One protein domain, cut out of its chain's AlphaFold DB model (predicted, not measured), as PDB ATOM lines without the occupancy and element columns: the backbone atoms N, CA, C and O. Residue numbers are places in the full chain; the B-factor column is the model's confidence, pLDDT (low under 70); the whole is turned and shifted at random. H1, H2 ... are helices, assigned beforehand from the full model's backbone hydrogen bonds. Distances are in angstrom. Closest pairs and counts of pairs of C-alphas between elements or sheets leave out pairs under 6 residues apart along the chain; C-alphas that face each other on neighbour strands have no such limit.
ATOM      1  N   GLU A 185      54.084  75.779 -32.023       62.28
ATOM      2  CA  GLU A 185      54.769  75.486 -30.756       62.28
ATOM      3  C   GLU A 185      54.202  76.295 -29.580       62.28
ATOM      4  O   GLU A 185      54.032  75.743 -28.492       62.28
ATOM      5  N   GLU A 186      53.833  77.563 -29.801       67.81
ATOM      6  CA  GLU A 186      53.192  78.399 -28.778       67.81
ATOM      7  C   GLU A 186      51.768  77.921 -28.483       67.81
ATOM      8  O   GLU A 186      51.369  77.811 -27.318       67.81
ATOM      9  N   TRP A 187      51.018  77.558 -29.530       81.81
ATOM     10  CA  TRP A 187      49.698  76.956 -29.360       81.81
ATOM     11  C   TRP A 187      49.781  75.614 -28.622       81.81
ATOM     12  O   TRP A 187      49.018  75.391 -27.680       81.81
ATOM     13  N   LEU A 188      50.735  74.743 -28.978       78.25
ATOM     14  CA  LEU A 188      50.892  73.438 -28.333       78.25
ATOM     15  C   LEU A 188      51.249  73.575 -26.849       78.25
ATOM     16  O   LEU A 188      50.679  72.865 -26.025       78.25
ATOM     17  N   TYR A 189      52.127  74.517 -26.495       76.25
ATOM     18  CA  TYR A 189      52.448  74.822 -25.099       76.25
ATOM     19  C   TYR A 189      51.207  75.269 -24.308       76.25
ATOM     20  O   TYR A 189      50.977  74.807 -23.186       76.25
ATOM     21  N   CYS A 190      50.368  76.125 -24.898       77.06
ATOM     22  CA  CYS A 190      49.109  76.550 -24.287       77.06
ATOM     23  C   CYS A 190      48.104  75.387 -24.151       77.06
ATOM     24  O   CYS A 190      47.480  75.243 -23.098       77.06
ATOM     25  N   ALA A 191      47.984  74.532 -25.171       79.44
ATOM     26  CA  ALA A 191      47.107  73.363 -25.184       79.44
ATOM     27  C   ALA A 191      47.533  72.298 -24.155       79.44
ATOM     28  O   ALA A 191      46.716  71.864 -23.344       79.44
ATOM     29  N   GLU A 192      48.815  71.919 -24.111       79.44
ATOM     30  CA  GLU A 192      49.345  70.980 -23.113       79.44
ATOM     31  C   GLU A 192      49.118  71.502 -21.688       79.44
ATOM     32  O   GLU A 192      48.649  70.757 -20.825       79.44
ATOM     33  N   ARG A 193      49.333  72.804 -21.457       76.75
ATOM     34  CA  ARG A 193      49.067  73.454 -20.167       76.75
ATOM     35  C   ARG A 193      47.576  73.465 -19.804       76.75
ATOM     36  O   ARG A 193      47.248  73.239 -18.640       76.75
ATOM     37  N   PHE A 194      46.677  73.665 -20.769       80.31
ATOM     38  CA  PHE A 194      45.226  73.536 -20.582       80.31
ATOM     39  C   PHE A 194      44.832  72.095 -20.204       80.31
ATOM     40  O   PHE A 194      44.127  71.895 -19.213       80.31
ATOM     41  N   PHE A 195      45.342  71.079 -20.912       84.00
ATOM     42  CA  PHE A 195      45.061  69.670 -20.600       84.00
ATOM     43  C   PHE A 195      45.587  69.258 -19.219       84.00
ATOM     44  O   PHE A 195      44.910  68.514 -18.510       84.00
ATOM     45  N   SER A 196      46.763  69.756 -18.818       77.62
ATOM     46  CA  SER A 196      47.328  69.525 -17.482       77.62
ATOM     47  C   SER A 196      46.507  70.172 -16.366       77.62
ATOM     48  O   SER A 196      46.339  69.562 -15.313       77.62
ATOM     49  N   LEU A 197      45.972  71.379 -16.581       78.19
ATOM     50  CA  LEU A 197      45.118  72.066 -15.602       78.19
ATOM     51  C   LEU A 197      43.741  71.401 -15.456       78.19
ATOM     52  O   LEU A 197      43.214  71.334 -14.348       78.19
ATOM     53  N   ASN A 198      43.188  70.880 -16.554       76.50
ATOM     54  CA  ASN A 198      41.853  70.275 -16.601       76.50
ATOM     55  C   ASN A 198      41.842  68.741 -16.404       76.50
ATOM     56  O   ASN A 198      40.780  68.135 -16.490       76.50
ATOM     57  N   GLN A 199      42.998  68.111 -16.144       77.00
ATOM     58  CA  GLN A 199      43.164  66.663 -15.889       77.00
ATOM     59  C   GLN A 199      42.543  65.731 -16.954       77.00
ATOM     60  O   GLN A 199      42.112  64.620 -16.651       77.00
ATOM     61  N   MET A 200      42.501  66.172 -18.212       72.62
ATOM     62  CA  MET A 200      41.770  65.478 -19.280       72.62
ATOM     63  C   MET A 200      42.420  64.138 -19.657       72.62
ATOM     64  O   MET A 200      43.650  64.027 -19.700       72.62
ATOM     65  N   SER A 201      41.612  63.133 -19.999       76.25
ATOM     66  CA  SER A 201      42.085  61.873 -20.594       76.25
ATOM     67  C   SER A 201      42.558  62.072 -22.039       76.25
ATOM     68  O   SER A 201      42.143  63.012 -22.716       76.25
ATOM     69  N   ASP A 202      43.411  61.184 -22.560       67.12
ATOM     70  CA  ASP A 202      43.929  61.298 -23.937       67.12
ATOM     71  C   ASP A 202      42.820  61.293 -25.009       67.12
ATOM     72  O   ASP A 202      42.963  61.943 -26.045       67.12
ATOM     73  N   THR A 203      41.691  60.632 -24.744       70.50
ATOM     74  CA  THR A 203      40.481  60.669 -25.580       70.50
ATOM     75  C   THR A 203      39.787  62.032 -25.569       70.50
ATOM     76  O   THR A 203      39.386  62.525 -26.622       70.50
ATOM     77  N   GLU A 204      39.686  62.681 -24.408       73.12
ATOM     78  CA  GLU A 204      39.069  64.008 -24.282       73.12
ATOM     79  C   GLU A 204      39.983  65.113 -24.826       73.12
ATOM     80  O   GLU A 204      39.493  66.066 -25.429       73.12
ATOM     81  N   LYS A 205      41.311  64.972 -24.680       76.88
ATOM     82  CA  LYS A 205      42.296  65.872 -25.308       76.88
ATOM     83  C   LYS A 205      42.101  65.915 -26.817       76.88
ATOM     84  O   LYS A 205      42.047  66.998 -27.381       76.88
ATOM     85  N   LEU A 206      41.960  64.755 -27.466       71.81
ATOM     86  CA  LEU A 206      41.723  64.683 -28.911       71.81
ATOM     87  C   LEU A 206      40.427  65.404 -29.307       71.81
ATOM     88  O   LEU A 206      40.460  66.232 -30.211       71.81
ATOM     89  N   ALA A 207      39.321  65.170 -28.595       73.00
ATOM     90  CA  ALA A 207      38.062  65.871 -28.853       73.00
ATOM     91  C   ALA A 207      38.193  67.400 -28.691       73.00
ATOM     92  O   ALA A 207      37.736  68.151 -29.550       73.00
ATOM     93  N   ALA A 208      38.867  67.866 -27.634       73.88
ATOM     94  CA  ALA A 208      39.109  69.290 -27.403       73.88
ATOM     95  C   ALA A 208      40.028  69.921 -28.462       73.88
ATOM     96  O   ALA A 208      39.746  71.029 -28.913       73.88
ATOM     97  N   VAL A 209      41.078  69.214 -28.908       78.38
ATOM     98  CA  VAL A 209      41.939  69.653 -30.020       78.38
ATOM     99  C   VAL A 209      41.111  69.870 -31.285       78.38
ATOM    100  O   VAL A 209      41.178  70.954 -31.856       78.38
ATOM    101  N   VAL A 210      40.304  68.885 -31.696       72.06
ATOM    102  CA  VAL A 210      39.502  68.966 -32.933       72.06
ATOM    103  C   VAL A 210      38.494  70.115 -32.875       72.06
ATOM    104  O   VAL A 210      38.397  70.882 -33.828       72.06
ATOM    105  N   VAL A 211      37.802  70.297 -31.744       76.19
ATOM    106  CA  VAL A 211      36.847  71.405 -31.546       76.19
ATOM    107  C   VAL A 211      37.534  72.780 -31.492       76.19
ATOM    108  O   VAL A 211      36.896  73.787 -31.776       76.19
ATOM    109  N   SER A 212      38.830  72.835 -31.168       75.19
ATOM    110  CA  SER A 212      39.630  74.071 -31.171       75.19
ATOM    111  C   SER A 212      40.327  74.387 -32.502       75.19
ATOM    112  O   SER A 212      40.981  75.425 -32.600       75.19
ATOM    113  N   MET A 213      40.230  73.534 -33.527       75.31
ATOM    114  CA  MET A 213      40.758  73.872 -34.856       75.31
ATOM    115  C   MET A 213      39.819  74.837 -35.576       75.31
ATOM    116  O   MET A 213      38.611  74.619 -35.622       75.31
ATOM    117  N   ASP A 214      40.384  75.885 -36.170       68.44
ATOM    118  CA  ASP A 214      39.643  76.968 -36.818       68.44
ATOM    119  C   ASP A 214      40.374  77.411 -38.108       68.44
ATOM    120  O   ASP A 214      41.562  77.133 -38.308       68.44
ATOM    121  N   GLY A 215      39.662  78.063 -39.028       74.25
ATOM    122  CA  GLY A 215      40.196  78.526 -40.315       74.25
ATOM    123  C   GLY A 215      40.939  77.451 -41.128       74.25
ATOM    124  O   GLY A 215      40.434  76.350 -41.359       74.25
ATOM    125  N   GLU A 216      42.155  77.779 -41.579       62.41
ATOM    126  CA  GLU A 216      43.002  76.917 -42.424       62.41
ATOM    127  C   GLU A 216      43.323  75.557 -41.770       62.41
ATOM    128  O   GLU A 216      43.401  74.545 -42.466       62.41
ATOM    129  N   ALA A 217      43.445  75.497 -40.438       67.38
ATOM    130  CA  ALA A 217      43.711  74.244 -39.727       67.38
ATOM    131  C   ALA A 217      42.489  73.313 -39.699       67.38
ATOM    132  O   ALA A 217      42.639  72.098 -39.845       67.38
ATOM    133  N   PHE A 218      41.282  73.872 -39.563       69.56
ATOM    134  CA  PHE A 218      40.045  73.097 -39.661       69.56
ATOM    135  C   PHE A 218      39.846  72.549 -41.079       69.56
ATOM    136  O   PHE A 218      39.556  71.364 -41.246       69.56
ATOM    137  N   ALA A 219      40.087  73.376 -42.104       60.19
ATOM    138  CA  ALA A 219      40.046  72.941 -43.500       60.19
ATOM    139  C   ALA A 219      41.058  71.813 -43.782       60.19
ATOM    140  O   ALA A 219      40.718  70.834 -44.445       60.19
ATOM    141  N   TRP A 220      42.272  71.898 -43.223       64.81
ATOM    142  CA  TRP A 220      43.266  70.825 -43.305       64.81
ATOM    143  C   TRP A 220      42.812  69.531 -42.606       64.81
ATOM    144  O   TRP A 220      42.961  68.458 -43.182       64.81
ATOM    145  N   HIS A 221      42.213  69.604 -41.411       65.06
ATOM    146  CA  HIS A 221      41.702  68.414 -40.711       65.06
ATOM    147  C   HIS A 221      40.540  67.760 -41.469       65.06
ATOM    148  O   HIS A 221      40.499  66.540 -41.622       65.06
ATOM    149  N   GLN A 222      39.609  68.567 -41.982       60.44
ATOM    150  CA  GLN A 222      38.508  68.087 -42.816       60.44
ATOM    151  C   GLN A 222      39.039  67.419 -44.097       60.44
ATOM    152  O   GLN A 222      38.506  66.396 -44.529       60.44
ATOM    153  N   TRP A 223      40.130  67.943 -44.665       59.66
ATOM    154  CA  TRP A 223      40.827  67.343 -45.801       59.66
ATOM    155  C   TRP A 223      41.570  66.048 -45.421       59.66
ATOM    156  O   TRP A 223      41.500  65.094 -46.191       59.66
ATOM    157  N   GLU A 224      42.213  65.947 -44.244       54.81
ATOM    158  CA  GLU A 224      42.845  64.692 -43.783       54.81
ATOM    159  C   GLU A 224      41.803  63.584 -43.585       54.81
ATOM    160  O   GLU A 224      42.022  62.466 -44.043       54.81
ATOM    161  N   ASP A 225      40.661  63.871 -42.955       57.66
ATOM    162  CA  ASP A 225      39.602  62.868 -42.787       57.66
ATOM    163  C   ASP A 225      38.931  62.481 -44.115       57.66
ATOM    164  O   ASP A 225      38.601  61.310 -44.302       57.66
ATOM    165  N   THR A 226      38.780  63.416 -45.062       50.56
ATOM    166  CA  THR A 226      38.179  63.132 -46.382       50.56
ATOM    167  C   THR A 226      39.126  62.353 -47.301       50.56
ATOM    168  O   THR A 226      38.705  61.397 -47.946       50.56
ATOM    169  N   ASN A 227      40.409  62.731 -47.346       46.97
ATOM    170  CA  ASN A 227      41.418  62.140 -48.236       46.97
ATOM    171  C   ASN A 227      42.317  61.107 -47.539       46.97
ATOM    172  O   ASN A 227      43.327  60.666 -48.098       46.97
ATOM    173  N   ARG A 228      41.957  60.680 -46.326       48.12
ATOM    174  CA  ARG A 228      42.593  59.544 -45.661       48.12
ATOM    175  C   ARG A 228      42.470  58.320 -46.553       48.12
ATOM    176  O   ARG A 228      41.368  57.909 -46.908       48.12
TER     177      ARG A 228
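What this domain is: This is residues 185 to 228 of the 422 residues of the protein "RT_RNaseH_2 domain-containing protein" of Vitis vinifera (UniProt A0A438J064). Three short helices make an open zigzag, each turning back from the one before: H1 and H2 form one V, H2 and H3 a second, and H2 is the middle stroke between H1 at one end and H3 at the other. The helices form no closed core, and the last residues, 223 to 228, of which 223 to 227 belong to H3, stick out free. The printed part has 44 residues with three named helices, H1, H2 and H3 in that order, and no named strand; its class is all helix. It is loose, with a radius of gyration of the C-alphas of 11.7 A, and only just elongated, with spans of 33 by 22 by 13 A.

Where its parts are: H1 is residues 185 to 197, from Glu 185 to Leu 197, and measures 18.3 A from first to last C-alpha. It begins with C-alpha 185 at (54.769, 75.486, -30.756). H2 is residues 202 to 211, from Asp 202 to Val 211, 14.5 A long, with C-alpha 202 at (43.929, 61.298, -23.937). H3 is residues 215 to 227, from Gly 215 to Asn 227, 18.2 A long, and ends with C-alpha 227 at (41.418, 62.140, -48.236). H1 and H3 are the longest helices by residues, with 13 each.

How they stand to each other: H1 and H2 are close but not clearly touching, with 2 pairs of C-alphas within 8 A. Their closest C-alphas, those of Phe 195 and Lys 205, are 6.7 A apart. Their lines stand at a steep tilt of 52 degrees, and they run opposite ways. H2 and H3 are also close but not clearly touching, with 1 pair of C-alphas within 8 A. That pair, Val 210 and Phe 218, is 7.9 A apart. H2 and H3 run opposite ways at a steep tilt of 63 degrees. The centres of H1 and H2 are 12.3 A apart, those of H2 and H3 15.5 A. H1 and H3 are apart. In H1, H2 and H3 every O i to N i+4 pair is within hydrogen-bond range.

The domain as a whole: The two C-alphas farthest apart in the domain, those of Leu 197 and Asn 227, are 34.3 A apart, and the first and last printed C-alphas, Glu 185 and Arg 228, are 25.0 A apart. The printed part has no cut. The links from H1 to H2, 4 residues, and from H2 to H3, 3 residues, are both tight. The mean pLDDT of the printed part is 70.3; it is 77 in H1, 73 in H2 and 61 in H3. The model's confidence is under 70 at residues 185 to 186, 202, 214 and 216 to 228.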